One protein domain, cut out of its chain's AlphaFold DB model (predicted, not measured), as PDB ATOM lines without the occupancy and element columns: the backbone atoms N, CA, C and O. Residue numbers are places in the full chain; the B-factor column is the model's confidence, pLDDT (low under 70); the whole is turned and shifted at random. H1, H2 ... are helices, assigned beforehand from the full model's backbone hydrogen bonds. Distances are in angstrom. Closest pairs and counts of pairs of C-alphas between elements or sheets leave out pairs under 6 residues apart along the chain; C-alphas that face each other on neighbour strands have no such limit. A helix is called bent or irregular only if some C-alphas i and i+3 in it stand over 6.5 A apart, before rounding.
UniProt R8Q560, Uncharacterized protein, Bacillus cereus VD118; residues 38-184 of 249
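This is residues 38 to 184 of the 249 residues of an uncharacterized protein of Bacillus cereus VD118 (UniProt R8Q560). Four long helices form an elongated, loose assembly: H1 runs nearly straight along its length, the hairpin of H2 and H3a lies on another side, and H4 crosses H1a. H3 bends steeply, and its second arm, H3b, crosses H1b; the turn at residues 151 to 156 sticks out. The 147 printed residues, all helix by class, have the named helices H1, H2, H3 and H4 in that order and no named strand; the radius of gyration of the C-alphas is 18.2 A and the spans are 61 by 31 by 24 A.

H1, residues 47 to 85, was assigned as one helix by its hydrogen bonds but is bent, with C-alphas 69 and 72 6.7 A apart. Its arms are H1a, residues 47 to 69, 32.1 A from C-alpha 47 at (-1.860, 36.490, 124.744), and H1b, residues 72 to 85, 19.4 A. H2, residues 90 to 115, is 38.3 A long. H3, residues 121 to 152, likewise one helix by its hydrogen bonds, is bent, with C-alphas 137 and 140 6.9 A apart: H3a is residues 121 to 137, 24.5 A, and H3b residues 140 to 152, 18.6 A. H4, residues 155 to 182, is 39.7 A long and ends at C-alpha 182, (11.359, 27.108, 131.500).

H1a touches H4 with residues 58 to 66 alone, closest at the C-alphas of Thr 62 and Ala 170, 5.0 A, at a steep tilt of 51 degrees. H1b touches H3b about perpendicular, at 86 degrees, closest at the C-alphas of Ser 74 and Ser 143, 4.4 A. H2 and H3a are a hairpin at a shallow tilt of 15 degrees, with the C-alphas of Leu 107 and His 134 closest, 5.8 A. H2, H3a and H4 are an up and down bundle, each running against the one before. Every O i to N i+4 pair is within hydrogen-bond range in H1a, H3a and H3b, against 8 of 10 in H1b, 19 of 22 in H2 and 21 of 24 in H4.

The C-alphas farthest apart, of Phe 44 and Thr 89, are 62.3 A apart. The printed part has no cut, and its three links between helices are tight. The pLDDT is under 70 at residues 78 to 87, 117 to 119 and 182 to 183.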
ATOM      1  N   SER A  38       8.850  44.918 133.054       79.31
ATOM      2  CA  SER A  38       9.310  43.894 133.991       79.31
ATOM      3  C   SER A  38       8.637  42.534 133.745       79.31
ATOM      4  O   SER A  38       7.599  42.421 133.091       79.31
ATOM      5  N   ASP A  39       9.209  41.451 134.285       76.31
ATOM      6  CA  ASP A  39       8.573  40.125 134.203       76.31
ATOM      7  C   ASP A  39       7.193  40.088 134.889       76.31
ATOM      8  O   ASP A  39       6.365  39.242 134.545       76.31
ATOM      9  N   PHE A  40       6.955  40.990 135.847       80.25
ATOM     10  CA  PHE A  40       5.667  41.162 136.509       80.25
ATOM     11  C   PHE A  40       4.639  41.794 135.564       80.25
ATOM     12  O   PHE A  40       3.565  41.232 135.364       80.25
ATOM     13  N   ASP A  41       5.004  42.880 134.886       81.94
ATOM     14  CA  ASP A  41       4.115  43.607 133.965       81.94
ATOM     15  C   ASP A  41       3.644  42.722 132.803       81.94
ATOM     16  O   ASP A  41       2.488  42.767 132.379       81.94
ATOM     17  N   LYS A  42       4.510  41.807 132.342       81.81
ATOM     18  CA  LYS A  42       4.178  40.830 131.290       81.81
ATOM     19  C   LYS A  42       3.006  39.916 131.647       81.81
ATOM     20  O   LYS A  42       2.407  39.347 130.726       81.81
ATOM     21  N   LEU A  43       2.672  39.748 132.932       81.81
ATOM     22  CA  LEU A  43       1.504  38.971 133.367       81.81
ATOM     23  C   LEU A  43       0.197  39.575 132.851       81.81
ATOM     24  O   LEU A  43      -0.716  38.817 132.530       81.81
ATOM     25  N   PHE A  44       0.140  40.899 132.726       83.12
ATOM     26  CA  PHE A  44      -1.069  41.648 132.385       83.12
ATOM     27  C   PHE A  44      -1.257  41.841 130.879       83.12
ATOM     28  O   PHE A  44      -2.345  42.198 130.433       83.12
ATOM     29  N   PHE A  45      -0.235  41.532 130.076       84.31
ATOM     30  CA  PHE A  45      -0.363  41.523 128.625       84.31
ATOM     31  C   PHE A  45      -1.300  40.429 128.128       84.31
ATOM     32  O   PHE A  45      -1.246  39.276 128.566       84.31
ATOM     33  N   THR A  46      -2.087  40.782 127.111       84.81
ATOM     34  CA  THR A  46      -2.885  39.813 126.362       84.81
ATOM     35  C   THR A  46      -1.986  38.748 125.728       84.81
ATOM     36  O   THR A  46      -0.799  38.967 125.452       84.81
ATOM     37  N   LYS A  47      -2.567  37.578 125.436       82.62
ATOM     38  CA  LYS A  47      -1.860  36.490 124.744       82.62
ATOM     39  C   LYS A  47      -1.268  36.955 123.406       82.62
ATOM     40  O   LYS A  47      -0.156  36.555 123.068       82.62
ATOM     41  N   VAL A  48      -1.987  37.818 122.685       85.12
ATOM     42  CA  VAL A  48      -1.563  38.377 121.392       85.12
ATOM     43  C   VAL A  48      -0.381  39.326 121.573       85.12
ATOM     44  O   VAL A  48       0.658  39.121 120.949       85.12
ATOM     45  N   SER A  49      -0.483  40.303 122.480       84.75
ATOM     46  CA  SER A  49       0.605  41.251 122.761       84.75
ATOM     47  C   SER A  49       1.880  40.529 123.201       84.75
ATOM     48  O   SER A  49       2.974  40.854 122.743       84.75
ATOM     49  N   ARG A  50       1.746  39.485 124.028       83.06
ATOM     50  CA  ARG A  50       2.879  38.660 124.462       83.06
ATOM     51  C   ARG A  50       3.516  37.892 123.300       83.06
ATOM     52  O   ARG A  50       4.738  37.794 123.245       83.06
ATOM     53  N   ALA A  51       2.715  37.351 122.382       85.69
ATOM     54  CA  ALA A  51       3.230  36.660 121.201       85.69
ATOM     55  C   ALA A  51       4.001  37.617 120.279       85.69
ATOM     56  O   ALA A  51       5.120  37.298 119.883       85.69
ATOM     57  N   ILE A  52       3.449  38.807 120.016       85.50
ATOM     58  CA  ILE A  52       4.105  39.852 119.216       85.50
ATOM     59  C   ILE A  52       5.445  40.242 119.847       85.50
ATOM     60  O   ILE A  52       6.473  40.212 119.173       85.50
ATOM     61  N   LEU A  53       5.466  40.531 121.150       85.44
ATOM     62  CA  LEU A  53       6.699  40.895 121.852       85.44
ATOM     63  C   LEU A  53       7.747  39.778 121.821       85.44
ATOM     64  O   LEU A  53       8.919  40.066 121.611       85.44
ATOM     65  N   ASN A  54       7.347  38.512 121.965       86.56
ATOM     66  CA  ASN A  54       8.278  37.385 121.855       86.56
ATOM     67  C   ASN A  54       8.873  37.251 120.443       86.56
ATOM     68  O   ASN A  54      10.037  36.882 120.312       86.56
ATOM     69  N   ILE A  55       8.095  37.547 119.394       88.06
ATOM     70  CA  ILE A  55       8.590  37.574 118.011       88.06
ATOM     71  C   ILE A  55       9.600  38.713 117.837       88.06
ATOM     72  O   ILE A  55      10.670  38.489 117.278       88.06
ATOM     73  N   PHE A  56       9.310  39.908 118.356       87.12
ATOM     74  CA  PHE A  56      10.256  41.026 118.299       87.12
ATOM     75  C   PHE A  56      11.533  40.748 119.092       87.12
ATOM     76  O   PHE A  56      12.616  41.004 118.578       87.12
ATOM     77  N   ASP A  57      11.428  40.172 120.290       87.50
ATOM     78  CA  ASP A  57      12.579  39.750 121.097       87.50
ATOM     79  C   ASP A  57      13.423  38.713 120.328       87.50
ATOM     80  O   ASP A  57      14.649  38.790 120.296       87.50
ATOM     81  N   PHE A  58      12.768  37.777 119.624       91.06
ATOM     82  CA  PHE A  58      13.443  36.795 118.774       91.06
ATOM     83  C   PHE A  58      14.189  37.451 117.600       91.06
ATOM     84  O   PHE A  58      15.367  37.156 117.378       91.06
ATOM     85  N   ILE A  59      13.519  38.340 116.861       90.62
ATOM     86  CA  ILE A  59      14.094  39.040 115.702       90.62
ATOM     87  C   ILE A  59      15.269  39.914 116.145       90.62
ATOM     88  O   ILE A  59      16.356  39.811 115.578       90.62
ATOM     89  N   LEU A  60      15.080  40.725 117.190       89.81
ATOM     90  CA  LEU A  60      16.112  41.605 117.738       89.81
ATOM     91  C   LEU A  60      17.310  40.809 118.249       89.81
ATOM     92  O   LEU A  60      18.442  41.130 117.898       89.81
ATOM     93  N   GLY A  61      17.075  39.743 119.018       90.75
ATOM     94  CA  GLY A  61      18.142  38.862 119.484       90.75
ATOM     95  C   GLY A  61      18.911  38.220 118.328       90.75
ATOM     96  O   GLY A  61      20.135  38.114 118.388       90.75
ATOM     97  N   THR A  62      18.212  37.835 117.256       93.62
ATOM     98  CA  THR A  62      18.824  37.190 116.083       93.62
ATOM     99  C   THR A  62      19.708  38.170 115.329       93.62
ATOM    100  O   THR A  62      20.861  37.852 115.047       93.62
ATOM    101  N   ILE A  63      19.198  39.375 115.060       91.94
ATOM    102  CA  ILE A  63      19.954  40.444 114.396       91.94
ATOM    103  C   ILE A  63      21.152  40.856 115.256       91.94
ATOM    104  O   ILE A  63      22.255  40.985 114.737       91.94
ATOM    105  N   LEU A  64      20.967  41.007 116.569       91.94
ATOM    106  CA  LEU A  64      22.040  41.397 117.482       91.94
ATOM    107  C   LEU A  64      23.177  40.370 117.492       91.94
ATOM    108  O   LEU A  64      24.335  40.749 117.334       91.94
ATOM    109  N   ILE A  65      22.857  39.078 117.649       92.88
ATOM    110  CA  ILE A  65      23.866  38.013 117.589       92.88
ATOM    111  C   ILE A  65      24.529  38.006 116.214       92.88
ATOM    112  O   ILE A  65      25.752  37.960 116.148       92.88
ATOM    113  N   TYR A  66      23.761  38.117 115.130       92.88
ATOM    114  CA  TYR A  66      24.311  38.160 113.780       92.88
ATOM    115  C   TYR A  66      25.345  39.289 113.610       92.88
ATOM    116  O   TYR A  66      26.485  39.053 113.200       92.88
ATOM    117  N   CYS A  67      24.974  40.511 113.994       90.88
ATOM    118  CA  CYS A  67      25.833  41.681 113.874       90.88
ATOM    119  C   CYS A  67      27.076  41.584 114.769       90.88
ATOM    120  O   CYS A  67      28.184  41.812 114.294       90.88
ATOM    121  N   VAL A  68      26.908  41.234 116.047       91.06
ATOM    122  CA  VAL A  68      28.000  41.249 117.039       91.06
ATOM    123  C   VAL A  68      28.920  40.034 116.915       91.06
ATOM    124  O   VAL A  68      30.119  40.160 117.141       91.06
ATOM    125  N   ALA A  69      28.389  38.860 116.576       89.69
ATOM    126  CA  ALA A  69      29.160  37.617 116.541       89.69
ATOM    127  C   ALA A  69      29.797  37.334 115.175       89.69
ATOM    128  O   ALA A  69      30.820  36.656 115.129       89.69
ATOM    129  N   PHE A  70      29.216  37.832 114.078       89.06
ATOM    130  CA  PHE A  70      29.686  37.512 112.727       89.06
ATOM    131  C   PHE A  70      30.147  38.745 111.956       89.06
ATOM    132  O   PHE A  70      31.294  38.771 111.520       89.06
ATOM    133  N   ILE A  71      29.315  39.784 111.820       87.94
ATOM    134  CA  ILE A  71      29.669  40.961 111.006       87.94
ATOM    135  C   ILE A  71      30.798  41.775 111.636       87.94
ATOM    136  O   ILE A  71      31.829  41.980 111.000       87.94
ATOM    137  N   TRP A  72      30.632  42.213 112.885       88.00
ATOM    138  CA  TRP A  72      31.609  43.070 113.557       88.00
ATOM    139  C   TRP A  72      32.999  42.426 113.652       88.00
ATOM    140  O   TRP A  72      33.972  43.071 113.255       88.00
ATOM    141  N   PRO A  73      33.131  41.152 114.084       86.94
ATOM    142  CA  PRO A  73      34.425  40.493 114.115       86.94
ATOM    143  C   PRO A  73      34.988  40.307 112.711       86.94
ATOM    144  O   PRO A  73      36.172  40.538 112.535       86.94
ATOM    145  N   SER A  74      34.165  39.964 111.712       85.06
ATOM    146  CA  SER A  74      34.652  39.798 110.337       85.06
ATOM    147  C   SER A  74      35.216  41.096 109.770       85.06
ATOM    148  O   SER A  74      36.261  41.044 109.141       85.06
ATOM    149  N   ILE A  75      34.592  42.252 110.026       82.75
ATOM    150  CA  ILE A  75      35.115  43.563 109.601       82.75
ATOM    151  C   ILE A  75      36.418  43.889 110.338       82.75
ATOM    152  O   ILE A  75      37.410  44.235 109.710       82.75
ATOM    153  N   PHE A  76      36.434  43.757 111.666       80.94
ATOM    154  CA  PHE A  76      37.604  44.114 112.473       80.94
ATOM    155  C   PHE A  76      38.812  43.214 112.182       80.94
ATOM    156  O   PHE A  76      39.960  43.650 112.168       80.94
ATOM    157  N   ILE A  77      38.546  41.931 111.952       76.50
ATOM    158  CA  ILE A  77      39.569  40.920 111.727       76.50
ATOM    159  C   ILE A  77      39.944  40.849 110.250       76.50
ATOM    160  O   ILE A  77      41.038  40.388 109.963       76.50
ATOM    161  N   PHE A  78      39.128  41.355 109.319       69.94
ATOM    162  CA  PHE A  78      39.464  41.440 107.895       69.94
ATOM    163  C   PHE A  78      40.814  42.124 107.655       69.94
ATOM    164  O   PHE A  78      41.641  41.574 106.924       69.94
ATOM    165  N   ASP A  79      41.080  43.251 108.318       69.25
ATOM    166  CA  ASP A  79      42.353  43.972 108.181       69.25
ATOM    167  C   ASP A  79      43.521  43.191 108.807       69.25
ATOM    168  O   ASP A  79      44.614  43.107 108.243       69.25
ATOM    169  N   PHE A  80      43.287  42.546 109.953       68.62
ATOM    170  CA  PHE A  80      44.300  41.746 110.644       68.62
ATOM    171  C   PHE A  80      44.650  40.455 109.884       68.62
ATOM    172  O   PHE A  80      45.822  40.130 109.695       68.62
ATOM    173  N   ILE A  81      43.635  39.734 109.405       64.81
ATOM    174  CA  ILE A  81      43.748  38.521 108.589       64.81
ATOM    175  C   ILE A  81      44.394  38.858 107.255       64.81
ATOM    176  O   ILE A  81      45.330  38.175 106.861       64.81
ATOM    177  N   SER A  82      43.976  39.922 106.571       65.38
ATOM    178  CA  SER A  82      44.599  40.284 105.294       65.38
ATOM    179  C   SER A  82      46.112  40.457 105.444       65.38
ATOM    180  O   SER A  82      46.844  39.918 104.628       65.38
ATOM    181  N   ASN A  83      46.585  41.046 106.545       67.06
ATOM    182  CA  ASN A  83      48.016  41.145 106.842       67.06
ATOM    183  C   ASN A  83      48.673  39.810 107.252       67.06
ATOM    184  O   ASN A  83      49.797  39.530 106.840       67.06
ATOM    185  N   LEU A  84      47.985  38.965 108.026       66.19
ATOM    186  CA  LEU A  84      48.500  37.661 108.471       66.19
ATOM    187  C   LEU A  84      48.623  36.643 107.317       66.19
ATOM    188  O   LEU A  84      49.541  35.826 107.293       66.19
ATOM    189  N   PHE A  85      47.691  36.689 106.361       65.06
ATOM    190  CA  PHE A  85      47.564  35.718 105.273       65.06
ATOM    191  C   PHE A  85      48.354  36.078 104.009       65.06
ATOM    192  O   PHE A  85      48.506  35.207 103.155       65.06
ATOM    193  N   ILE A  86      48.906  37.295 103.892       63.22
ATOM    194  CA  ILE A  86      49.815  37.678 102.785       63.22
ATOM    195  C   ILE A  86      51.026  36.739 102.693       63.22
ATOM    196  O   ILE A  86      51.521  36.482 101.600       63.22
ATOM    197  N   ASN A  87      51.468  36.191 103.826       67.81
ATOM    198  CA  ASN A  87      52.650  35.332 103.895       67.81
ATOM    199  C   ASN A  87      52.347  33.836 103.720       67.81
ATOM    200  O   ASN A  87      53.279  33.036 103.709       67.81
ATOM    201  N   LEU A  88      51.074  33.443 103.620       74.12
ATOM    202  CA  LEU A  88      50.696  32.038 103.489       74.12
ATOM    203  C   LEU A  88      50.663  31.626 102.021       74.12
ATOM    204  O   LEU A  88      50.111  32.317 101.163       74.12
ATOM    205  N   THR A  89      51.222  30.457 101.730       80.44
ATOM    206  CA  THR A  89      51.125  29.862 100.398       80.44
ATOM    207  C   THR A  89      49.668  29.490 100.078       80.44
ATOM    208  O   THR A  89      48.868  29.219 100.984       80.44
ATOM    209  N   PRO A  90      49.286  29.400  98.788       80.50
ATOM    210  CA  PRO A  90      47.928  29.011  98.393       80.50
ATOM    211  C   PRO A  90      47.458  27.672  98.990       80.50
ATOM    212  O   PRO A  90      46.274  27.505  99.304       80.50
ATOM    213  N   ASN A  91      48.386  26.727  99.184       83.69
ATOM    214  CA  ASN A  91      48.097  25.442  99.820       83.69
ATOM    215  C   ASN A  91      47.815  25.596 101.317       83.69
ATOM    216  O   ASN A  91      46.817  25.063 101.801       83.69
ATOM    217  N   GLU A  92      48.634  26.354 102.047       81.50
ATOM    218  CA  GLU A  92      48.422  26.597 103.478       81.50
ATOM    219  C   GLU A  92      47.107  27.340 103.732       81.50
ATOM    220  O   GLU A  92      46.349  26.974 104.635       81.50
ATOM    221  N   PHE A  93      46.770  28.316 102.884       80.88
ATOM    222  CA  PHE A  93      45.484  29.011 102.948       80.88
ATOM    223  C   PHE A  93      44.298  28.059 102.729       80.88
ATOM    224  O   PHE A  93      43.297  28.113 103.452       80.88
ATOM    225  N   SER A  94      44.413  27.150 101.758       82.06
ATOM    226  CA  SER A  94      43.373  26.156 101.465       82.06
ATOM    227  C   SER A  94      43.180  25.167 102.619       82.06
ATOM    228  O   SER A  94      42.041  24.870 102.989       82.06
ATOM    229  N   ILE A  95      44.275  24.713 103.237       84.69
ATOM    230  CA  ILE A  95      44.250  23.843 104.420       84.69
ATOM    231  C   ILE A  95      43.609  24.574 105.607       84.69
ATOM    232  O   ILE A  95      42.712  24.028 106.250       84.69
ATOM    233  N   PHE A  96      43.987  25.830 105.862       83.25
ATOM    234  CA  PHE A  96      43.398  26.636 106.933       83.25
ATOM    235  C   PHE A  96      41.882  26.814 106.757       83.25
ATOM    236  O   PHE A  96      41.101  26.645 107.700       83.25
ATOM    237  N   LYS A  97      41.438  27.107 105.529       81.75
ATOM    238  CA  LYS A  97      40.013  27.221 105.197       81.75
ATOM    239  C   LYS A  97      39.266  25.907 105.454       81.75
ATOM    240  O   LYS A  97      38.165  25.929 106.003       81.75
ATOM    241  N   LEU A  98      39.852  24.770 105.078       85.50
ATOM    242  CA  LEU A  98      39.255  23.454 105.306       85.50
ATOM    243  C   LEU A  98      39.131  23.149 106.806       85.50
ATOM    244  O   LEU A  98      38.055  22.773 107.266       85.50
ATOM    245  N   ILE A  99      40.205  23.363 107.574       86.38
ATOM    246  CA  ILE A  99      40.232  23.119 109.025       86.38
ATOM    247  C   ILE A  99      39.211  24.006 109.744       86.38
ATOM    248  O   ILE A  99      38.437  23.508 110.559       86.38
ATOM    249  N   SER A 100      39.170  25.303 109.426       82.88
ATOM    250  CA  SER A 100      38.225  26.240 110.048       82.88
ATOM    251  C   SER A 100      36.763  25.900 109.725       82.88
ATOM    252  O   SER A 100      35.918  25.940 110.621       82.88
ATOM    253  N   GLY A 101      36.467  25.473 108.492       84.19
ATOM    254  CA  GLY A 101      35.133  25.001 108.109       84.19
ATOM    255  C   GLY A 101      34.723  23.697 108.803       84.19
ATOM    256  O   GLY A 101      33.595  23.580 109.285       84.19
ATOM    257  N   LEU A 102      35.638  22.727 108.916       87.50
ATOM    258  CA  LEU A 102      35.386  21.483 109.650       87.50
ATOM    259  C   LEU A 102      35.141  21.761 111.136       87.50
ATOM    260  O   LEU A 102      34.184  21.241 111.705       87.50
ATOM    261  N   LEU A 103      35.963  22.611 111.756       86.69
ATOM    262  CA  LEU A 103      35.831  22.965 113.167       86.69
ATOM    263  C   LEU A 103      34.482  23.636 113.460       86.69
ATOM    264  O   LEU A 103      33.822  23.281 114.438       86.69
ATOM    265  N   TRP A 104      34.044  24.543 112.583       86.25
ATOM    266  CA  TRP A 104      32.712  25.146 112.637       86.25
ATOM    267  C   TRP A 104      31.609  24.079 112.615       86.25
ATOM    268  O   TRP A 104      30.769  24.023 113.515       86.25
ATOM    269  N   PHE A 105      31.657  23.165 111.642       85.69
ATOM    270  CA  PHE A 105      30.649  22.115 111.501       85.69
ATOM    271  C   PHE A 105      30.617  21.167 112.710       85.69
ATOM    272  O   PHE A 105      29.548  20.885 113.258       85.69
ATOM    273  N   PHE A 106      31.780  20.709 113.181       87.88
ATOM    274  CA  PHE A 106      31.867  19.785 114.313       87.88
ATOM    275  C   PHE A 106      31.411  20.408 115.632       87.88
ATOM    276  O   PHE A 106      30.805  19.710 116.444       87.88
ATOM    277  N   LEU A 107      31.635  21.708 115.847       86.31
ATOM    278  CA  LEU A 107      31.166  22.401 117.050       86.31
ATOM    279  C   LEU A 107      29.645  22.627 117.062       86.31
ATOM    280  O   LEU A 107      29.073  22.778 118.144       86.31
ATOM    281  N   MET A 108      28.961  22.590 115.911       86.12
ATOM    282  CA  MET A 108      27.492  22.657 115.866       86.12
ATOM    283  C   MET A 108      26.811  21.398 116.395       86.12
ATOM    284  O   MET A 108      25.785  21.483 117.076       86.12
ATOM    285  N   VAL A 109      27.378  20.225 116.108       86.44
ATOM    286  CA  VAL A 109      26.816  18.923 116.493       86.44
ATOM    287  C   VAL A 109      26.514  18.820 117.999       86.44
ATOM    288  O   VAL A 109      25.371  18.499 118.347       86.44
ATOM    289  N   PRO A 110      27.450  19.125 118.926       85.50
ATOM    290  CA  PRO A 110      27.161  19.057 120.353       85.50
ATOM    291  C   PRO A 110      26.106  20.083 120.773       85.50
ATOM    292  O   PRO A 110      25.277  19.764 121.623       85.50
ATOM    293  N   ILE A 111      26.062  21.277 120.164       85.31
ATOM    294  CA  ILE A 111      25.021  22.270 120.473       85.31
ATOM    295  C   ILE A 111      23.643  21.666 120.178       85.31
ATOM    296  O   ILE A 111      22.801  21.623 121.075       85.31
ATOM    297  N   ILE A 112      23.436  21.117 118.976       85.62
ATOM    298  CA  ILE A 112      22.170  20.485 118.561       85.62
ATOM    299  C   ILE A 112      21.808  19.287 119.451       85.62
ATOM    300  O   ILE A 112      20.637  19.077 119.779       85.62
ATOM    301  N   TYR A 113      22.794  18.493 119.864       84.81
ATOM    302  CA  TYR A 113      22.558  17.357 120.751       84.81
ATOM    303  C   TYR A 113      22.092  17.805 122.146       84.81
ATOM    304  O   TYR A 113      21.086  17.311 122.666       84.81
ATOM    305  N   PHE A 114      22.782  18.776 122.749       81.00
ATOM    306  CA  PHE A 114      22.472  19.235 124.103       81.00
ATOM    307  C   PHE A 114      21.189  20.077 124.176       81.00
ATOM    308  O   PHE A 114      20.509  20.040 125.211       81.00
ATOM    309  N   THR A 115      20.806  20.786 123.105       79.25
ATOM    310  CA  THR A 115      19.584  21.614 123.075       79.25
ATOM    311  C   THR A 115      18.304  20.803 123.272       79.25
ATOM    312  O   THR A 115      17.399  21.255 123.979       79.25
ATOM    313  N   LYS A 116      18.250  19.563 122.765       73.56
ATOM    314  CA  LYS A 116      17.101  18.652 122.930       73.56
ATOM    315  C   LYS A 116      16.802  18.288 124.395       73.56
ATOM    316  O   LYS A 116      15.713  17.808 124.695       73.56
ATOM    317  N   SER A 117      17.739  18.510 125.325       65.31
ATOM    318  CA  SER A 117      17.649  18.050 126.722       65.31
ATOM    319  C   SER A 117      17.905  19.164 127.757       65.31
ATOM    320  O   SER A 117      18.514  18.948 128.813       65.31
ATOM    321  N   THR A 118      17.426  20.375 127.463       62.56
ATOM    322  CA  THR A 118      17.706  21.655 128.155       62.56
ATOM    323  C   THR A 118      17.019  21.880 129.508       62.56
ATOM    324  O   THR A 118      17.078  22.980 130.058       62.56
ATOM    325  N   LYS A 119      16.425  20.856 130.131       68.88
ATOM    326  CA  LYS A 119      15.665  21.017 131.392       68.88
ATOM    327  C   LYS A 119      16.525  21.346 132.631       68.88
ATOM    328  O   LYS A 119      15.981  21.676 133.680       68.88
ATOM    329  N   SER A 120      17.858  21.271 132.541       79.00
ATOM    330  CA  SER A 120      18.779  21.471 133.675       79.00
ATOM    331  C   SER A 120      19.608  22.752 133.561       79.00
ATOM    332  O   SER A 120      20.190  23.045 132.516       79.00
ATOM    333  N   LYS A 121      19.760  23.478 134.683       79.69
ATOM    334  CA  LYS A 121      20.626  24.672 134.774       79.69
ATOM    335  C   LYS A 121      22.089  24.372 134.417       79.69
ATOM    336  O   LYS A 121      22.730  25.204 133.781       79.69
ATOM    337  N   LYS A 122      22.614  23.200 134.807       82.12
ATOM    338  CA  LYS A 122      23.999  22.793 134.500       82.12
ATOM    339  C   LYS A 122      24.190  22.607 132.991       82.12
ATOM    340  O   LYS A 122      25.120  23.164 132.424       82.12
ATOM    341  N   ARG A 123      23.256  21.914 132.332       81.56
ATOM    342  CA  ARG A 123      23.284  21.703 130.872       81.56
ATOM    343  C   ARG A 123      23.163  23.006 130.095       81.56
ATOM    344  O   ARG A 123      23.889  23.205 129.132       81.56
ATOM    345  N   PHE A 124      22.322  23.931 130.553       84.94
ATOM    346  CA  PHE A 124      22.240  25.252 129.935       84.94
ATOM    347  C   PHE A 124      23.556  26.034 130.017       84.94
ATOM    348  O   PHE A 124      23.928  26.716 129.067       84.94
ATOM    349  N   ARG A 125      24.298  25.915 131.127       87.25
ATOM    350  CA  ARG A 125      25.639  26.509 131.235       87.25
ATOM    351  C   ARG A 125      26.594  25.918 130.193       87.25
ATOM    352  O   ARG A 125      27.300  26.684 129.555       87.25
ATOM    353  N   ILE A 126      26.568  24.598 130.000       88.44
ATOM    354  CA  ILE A 126      27.372  23.910 128.976       88.44
ATOM    355  C   ILE A 126      27.001  24.410 127.576       88.44
ATOM    356  O   ILE A 126      27.884  24.784 126.818       88.44
ATOM    357  N   ILE A 127      25.708  24.501 127.257       88.44
ATOM    358  CA  ILE A 127      25.241  25.011 125.960       88.44
ATOM    359  C   ILE A 127      25.722  26.441 125.713       88.44
ATOM    360  O   ILE A 127      26.187  26.735 124.619       88.44
ATOM    361  N   LYS A 128      25.658  27.324 126.717       89.69
ATOM    362  CA  LYS A 128      26.171  28.693 126.577       89.69
ATOM    363  C   LYS A 128      27.665  28.722 126.267       89.69
ATOM    364  O   LYS A 128      28.071  29.480 125.395       89.69
ATOM    365  N   TRP A 129      28.453  27.882 126.933       90.94
ATOM    366  CA  TRP A 129      29.874  27.736 126.619       90.94
ATOM    367  C   TRP A 129      30.103  27.174 125.218       90.94
ATOM    368  O   TRP A 129      30.940  27.701 124.504       90.94
ATOM    369  N   LEU A 130      29.331  26.173 124.788       91.44
ATOM    370  CA  LEU A 130      29.436  25.623 123.435       91.44
ATOM    371  C   LEU A 130      29.090  26.658 122.358       91.44
ATOM    372  O   LEU A 130      29.826  26.772 121.387       91.44
ATOM    373  N   ILE A 131      28.016  27.437 122.542       91.62
ATOM    374  CA  ILE A 131      27.651  28.542 121.640       91.62
ATOM    375  C   ILE A 131      28.780  29.574 121.592       91.62
ATOM    376  O   ILE A 131      29.191  29.981 120.512       91.62
ATOM    377  N   PHE A 132      29.309  29.970 122.750       91.69
ATOM    378  CA  PHE A 132      30.395  30.943 122.831       91.69
ATOM    379  C   PHE A 132      31.671  30.448 122.136       91.69
ATOM    380  O   PHE A 132      32.229  31.157 121.302       91.69
ATOM    381  N   SER A 133      32.089  29.210 122.409       90.62
ATOM    382  CA  SER A 133      33.226  28.584 121.731       90.62
ATOM    383  C   SER A 133      32.991  28.497 120.228       90.62
ATOM    384  O   SER A 133      33.872  28.861 119.457       90.62
ATOM    385  N   HIS A 134      31.800  28.073 119.800       92.12
ATOM    386  CA  HIS A 134      31.471  28.011 118.383       92.12
ATOM    387  C   HIS A 134      31.592  29.386 117.719       92.12
ATOM    388  O   HIS A 134      32.188  29.485 116.651       92.12
ATOM    389  N   ILE A 135      31.077  30.450 118.345       90.88
ATOM    390  CA  ILE A 135      31.224  31.817 117.829       90.88
ATOM    391  C   ILE A 135      32.708  32.152 117.650       90.88
ATOM    392  O   ILE A 135      33.103  32.501 116.542       90.88
ATOM    393  N   ILE A 136      33.545  31.962 118.675       88.69
ATOM    394  CA  ILE A 136      34.984  32.265 118.590       88.69
ATOM    395  C   ILE A 136      35.656  31.504 117.442       88.69
ATOM    396  O   ILE A 136      36.347  32.104 116.621       88.69
ATOM    397  N   PHE A 137      35.433  30.194 117.348       87.25
ATOM    398  CA  PHE A 137      36.056  29.367 116.311       87.25
ATOM    399  C   PHE A 137      35.497  29.625 114.905       87.25
ATOM    400  O   PHE A 137      36.166  29.332 113.917       87.25
ATOM    401  N   SER A 138      34.299  30.204 114.801       86.31
ATOM    402  CA  SER A 138      33.683  30.576 113.525       86.31
ATOM    403  C   SER A 138      34.264  31.848 112.907       86.31
ATOM    404  O   SER A 138      34.188  32.022 111.692       86.31
ATOM    405  N   ILE A 139      34.869  32.721 113.717       86.12
ATOM    406  CA  ILE A 139      35.342  34.042 113.288       86.12
ATOM    407  C   ILE A 139      36.309  33.971 112.092       86.12
ATOM    408  O   ILE A 139      36.058  34.671 111.106       86.12
ATOM    409  N   PRO A 140      37.372  33.136 112.093       82.69
ATOM    410  CA  PRO A 140      38.293  33.096 110.957       82.69
ATOM    411  C   PRO A 140      37.625  32.583 109.679       82.69
ATOM    412  O   PRO A 140      37.872  33.103 108.594       82.69
ATOM    413  N   PHE A 141      36.736  31.595 109.815       83.06
ATOM    414  CA  PHE A 141      35.988  31.028 108.697       83.06
ATOM    415  C   PHE A 141      35.074  32.075 108.045       83.06
ATOM    416  O   PHE A 141      35.112  32.264 106.827       83.06
ATOM    417  N   TYR A 142      34.302  32.809 108.851       84.56
ATOM    418  CA  TYR A 142      33.403  33.849 108.346       84.56
ATOM    419  C   TYR A 142      34.140  35.063 107.795       84.56
ATOM    420  O   TYR A 142      33.697  35.617 106.794       84.56
ATOM    421  N   SER A 143      35.292  35.422 108.361       83.19
ATOM    422  CA  SER A 143      36.122  36.508 107.826       83.19
ATOM    423  C   SER A 143      36.591  36.207 106.392       83.19
ATOM    424  O   SER A 143      36.571  37.085 105.530       83.19
ATOM    425  N   ILE A 144      36.940  34.945 106.098       81.19
ATOM    426  CA  ILE A 144      37.302  34.499 104.740       81.19
ATOM    427  C   ILE A 144      36.100  34.571 103.788       81.19
ATOM    428  O   ILE A 144      36.247  35.009 102.645       81.19
ATOM    429  N   LEU A 145      34.918  34.134 104.233       81.38
ATOM    430  CA  LEU A 145      33.691  34.219 103.430       81.38
ATOM    431  C   LEU A 145      33.312  35.676 103.140       81.38
ATOM    432  O   LEU A 145      33.010  36.021 102.000       81.38
ATOM    433  N   PHE A 146      33.422  36.543 104.145       82.44
ATOM    434  CA  PHE A 146      33.135  37.967 104.026       82.44
ATOM    435  C   PHE A 146      34.065  38.665 103.026       82.44
ATOM    436  O   PHE A 146      33.593  39.426 102.184       82.44
ATOM    437  N   LYS A 147      35.363  38.332 103.022       78.94
ATOM    438  CA  LYS A 147      36.302  38.802 101.989       78.94
ATOM    439  C   LYS A 147      35.846  38.418 100.577       78.94
ATOM    440  O   LYS A 147      35.792  39.268  99.693       78.94
ATOM    441  N   LYS A 148      35.457  37.158 100.370       78.25
ATOM    442  CA  LYS A 148      34.970  36.689  99.062       78.25
ATOM    443  C   LYS A 148      33.678  37.368  98.627       78.25
ATOM    444  O   LYS A 148      33.483  37.577  97.431       78.25
ATOM    445  N   LEU A 149      32.803  37.700  99.576       82.62
ATOM    446  CA  LEU A 149      31.588  38.454  99.292       82.62
ATOM    447  C   LEU A 149      31.924  39.834  98.708       82.62
ATOM    448  O   LEU A 149      31.334  40.207  97.697       82.62
ATOM    449  N   ILE A 150      32.885  40.547  99.308       79.69
ATOM    450  CA  ILE A 150      33.343  41.861  98.829       79.69
ATOM    451  C   ILE A 150      33.958  41.748  97.430       79.69
ATOM    452  O   ILE A 150      33.661  42.564  96.563       79.69
ATOM    453  N   GLU A 151      34.805  40.743  97.203       78.38
ATOM    454  CA  GLU A 151      35.557  40.629  95.953       78.38
ATOM    455  C   GLU A 151      34.695  40.146  94.775       78.38
ATOM    456  O   GLU A 151      34.858  40.640  93.662       78.38
ATOM    457  N   TRP A 152      33.846  39.127  94.967       73.44
ATOM    458  CA  TRP A 152      33.243  38.376  93.846       73.44
ATOM    459  C   TRP A 152      31.722  38.543  93.733       73.44
ATOM    460  O   TRP A 152      31.151  38.088  92.745       73.44
ATOM    461  N   ASN A 153      31.071  39.165  94.726       74.69
ATOM    462  CA  ASN A 153      29.641  39.512  94.765       74.69
ATOM    463  C   ASN A 153      28.696  38.499  94.075       74.69
ATOM    464  O   ASN A 153      27.836  38.871  93.274       74.69
ATOM    465  N   SER A 154      28.868  37.201  94.348       81.94
ATOM    466  CA  SER A 154      28.023  36.153  93.768       81.94
ATOM    467  C   SER A 154      26.879  35.774  94.709       81.94
ATOM    468  O   SER A 154      27.006  35.843  95.934       81.94
ATOM    469  N   ILE A 155      25.754  35.324  94.141       79.25
ATOM    470  CA  ILE A 155      24.563  34.897  94.900       79.25
ATOM    471  C   ILE A 155      24.916  33.797  95.914       79.25
ATOM    472  O   ILE A 155      24.438  33.813  97.047       79.25
ATOM    473  N   GLU A 156      25.798  32.871  95.537       80.75
ATOM    474  CA  GLU A 156      26.281  31.815  96.429       80.75
ATOM    475  C   GLU A 156      27.030  32.388  97.641       80.75
ATOM    476  O   GLU A 156      26.792  31.958  98.772       80.75
ATOM    477  N   GLN A 157      27.889  33.396  97.435       79.38
ATOM    478  CA  GLN A 157      28.615  34.050  98.530       79.38
ATOM    479  C   GLN A 157      27.678  34.848  99.440       79.38
ATOM    480  O   GLN A 157      27.869  34.838 100.657       79.38
ATOM    481  N   ILE A 158      26.640  35.485  98.886       80.00
ATOM    482  CA  ILE A 158      25.589  36.152  99.672       80.00
ATOM    483  C   ILE A 158      24.898  35.131 100.583       80.00
ATOM    484  O   ILE A 158      24.760  35.360 101.785       80.00
ATOM    485  N   LEU A 159      24.520  33.972 100.041       80.38
ATOM    486  CA  LEU A 159      23.832  32.932 100.801       80.38
ATOM    487  C   LEU A 159      24.712  32.352 101.924       80.38
ATOM    488  O   LEU A 159      24.249  32.200 103.056       80.38
ATOM    489  N   LEU A 160      25.991  32.087 101.644       80.81
ATOM    490  CA  LEU A 160      26.958  31.572 102.623       80.81
ATOM    491  C   LEU A 160      27.307  32.591 103.723       80.81
ATOM    492  O   LEU A 160      27.460  32.210 104.884       80.81
ATOM    493  N   THR A 161      27.416  33.872 103.371       82.56
ATOM    494  CA  THR A 161      27.909  34.927 104.275       82.56
ATOM    495  C   THR A 161      26.795  35.602 105.070       82.56
ATOM    496  O   THR A 161      27.044  36.074 106.174       82.56
ATOM    497  N   ILE A 162      25.570  35.640 104.542       86.31
ATOM    498  CA  ILE A 162      24.431  36.314 105.181       86.31
ATOM    499  C   ILE A 162      23.426  35.287 105.703       86.31
ATOM    500  O   ILE A 162      23.174  35.223 106.907       86.31
ATOM    501  N   CYS A 163      22.871  34.444 104.826       87.88
ATOM    502  CA  CYS A 163      21.747  33.576 105.191       87.88
ATOM    503  C   CYS A 163      22.128  32.512 106.229       87.88
ATOM    504  O   CYS A 163      21.401  32.328 107.206       87.88
ATOM    505  N   ILE A 164      23.264  31.825 106.057       87.88
ATOM    506  CA  ILE A 164      23.708  30.791 107.009       87.88
ATOM    507  C   ILE A 164      23.942  31.371 108.414       87.88
ATOM    508  O   ILE A 164      23.326  30.872 109.356       87.88
ATOM    509  N   PRO A 165      24.775  32.408 108.618       90.25
ATOM    510  CA  PRO A 165      24.986  32.966 109.954       90.25
ATOM    511  C   PRO A 165      23.723  33.592 110.566       90.25
ATOM    512  O   PRO A 165      23.560  33.536 111.786       90.25
ATOM    513  N   LEU A 166      22.777  34.099 109.763       92.50
ATOM    514  CA  LEU A 166      21.444  34.478 110.253       92.50
ATOM    515  C   LEU A 166      20.666  33.273 110.799       92.50
ATOM    516  O   LEU A 166      20.128  33.346 111.904       92.50
ATOM    517  N   LEU A 167      20.642  32.150 110.072       92.44
ATOM    518  CA  LEU A 167      19.996  30.911 110.526       92.44
ATOM    519  C   LEU A 167      20.653  30.354 111.794       92.44
ATOM    520  O   LEU A 167      19.961  29.926 112.720       92.44
ATOM    521  N   VAL A 168      21.983  30.404 111.871       92.00
ATOM    522  CA  VAL A 168      22.739  30.027 113.071       92.00
ATOM    523  C   VAL A 168      22.382  30.928 114.253       92.00
ATOM    524  O   VAL A 168      22.115  30.436 115.350       92.00
ATOM    525  N   SER A 169      22.324  32.240 114.030       94.31
ATOM    526  CA  SER A 169      21.952  33.211 115.061       94.31
ATOM    527  C   SER A 169      20.533  32.954 115.569       94.31
ATOM    528  O   SER A 169      20.319  32.865 116.777       94.31
ATOM    529  N   ALA A 170      19.581  32.721 114.660       94.19
ATOM    530  CA  ALA A 170      18.211  32.335 114.989       94.19
ATOM    531  C   ALA A 170      18.169  31.060 115.845       94.19
ATOM    532  O   ALA A 170      17.481  31.004 116.869       94.19
ATOM    533  N   PHE A 171      18.950  30.044 115.475       92.94
ATOM    534  CA  PHE A 171      19.056  28.802 116.235       92.94
ATOM    535  C   PHE A 171      19.591  29.027 117.661       92.94
ATOM    536  O   PHE A 171      19.064  28.455 118.624       92.94
ATOM    537  N   TYR A 172      20.584  29.904 117.836       92.38
ATOM    538  CA  TYR A 172      21.069  30.287 119.165       92.38
ATOM    539  C   TYR A 172      19.998  30.990 119.988       92.38
ATOM    540  O   TYR A 172      19.795  30.627 121.148       92.38
ATOM    541  N   VAL A 173      19.262  31.936 119.404       92.44
ATOM    542  CA  VAL A 173      18.185  32.628 120.125       92.44
ATOM    543  C   VAL A 173      17.090  31.653 120.548       92.44
ATOM    544  O   VAL A 173      16.700  31.672 121.714       92.44
ATOM    545  N   ILE A 174      16.652  30.743 119.669       89.94
ATOM    546  CA  ILE A 174      15.664  29.701 120.012       89.94
ATOM    547  C   ILE A 174      16.148  28.886 121.213       89.94
ATOM    548  O   ILE A 174      15.406  28.675 122.175       89.94
ATOM    549  N   THR A 175      17.413  28.471 121.182       87.12
ATOM    550  CA  THR A 175      18.041  27.694 122.254       87.12
ATOM    551  C   THR A 175      18.022  28.445 123.587       87.12
ATOM    552  O   THR A 175      17.686  27.881 124.634       87.12
ATOM    553  N   LEU A 176      18.351  29.739 123.565       86.56
ATOM    554  CA  LEU A 176      18.333  30.596 124.750       86.56
ATOM    555  C   LEU A 176      16.897  30.850 125.247       86.56
ATOM    556  O   LEU A 176      16.644  30.832 126.458       86.56
ATOM    557  N   PHE A 177      15.939  31.016 124.334       84.88
ATOM    558  CA  PHE A 177      14.525  31.250 124.638       84.88
ATOM    559  C   PHE A 177      13.847  30.044 125.279       84.88
ATOM    560  O   PHE A 177      13.100  30.212 126.248       84.88
ATOM    561  N   GLN A 178      14.145  28.830 124.814       78.12
ATOM    562  CA  GLN A 178      13.635  27.598 125.423       78.12
ATOM    563  C   GLN A 178      13.978  27.527 126.919       78.12
ATOM    564  O   GLN A 178      13.126  27.200 127.750       78.12
ATOM    565  N   TYR A 179      15.198  27.922 127.290       74.94
ATOM    566  CA  TYR A 179      15.603  27.968 128.693       74.94
ATOM    567  C   TYR A 179      14.932  29.103 129.482       74.94
ATOM    568  O   TYR A 179      14.548  28.904 130.639       74.94
ATOM    569  N   ARG A 180      14.768  30.290 128.877       74.44
ATOM    570  CA  ARG A 180      14.062  31.419 129.509       74.44
ATOM    571  C   ARG A 180      12.613  31.057 129.820       74.44
ATOM    572  O   ARG A 180      12.165  31.300 130.936       74.44
ATOM    573  N   SER A 181      11.917  30.417 128.878       70.19
ATOM    574  CA  SER A 181      10.534  29.952 129.049       70.19
ATOM    575  C   SER A 181      10.401  28.979 130.227       70.19
ATOM    576  O   SER A 181       9.556  29.162 131.102       70.19
ATOM    577  N   PHE A 182      11.328  28.018 130.351       63.69
ATOM    578  CA  PHE A 182      11.359  27.108 131.500       63.69
ATOM    579  C   PHE A 182      11.550  27.835 132.842       63.69
ATOM    580  O   PHE A 182      11.095  27.358 133.884       63.69
ATOM    581  N   ASN A 183      12.219  28.990 132.844       68.12
ATOM    582  CA  ASN A 183      12.563  29.756 134.042       68.12
ATOM    583  C   ASN A 183      11.680  30.963 134.337       68.12
ATOM    584  O   ASN A 183      12.005  31.707 135.263       68.12
ATOM    585  N   GLN A 184      10.549  31.103 133.646       73.31
ATOM    586  CA  GLN A 184       9.614  32.180 133.933       73.31
ATOM    587  C   GLN A 184       9.150  32.147 135.400       73.31
ATOM    588  O   GLN A 184       8.878  31.066 135.948       73.31
TER     589      GLN A 184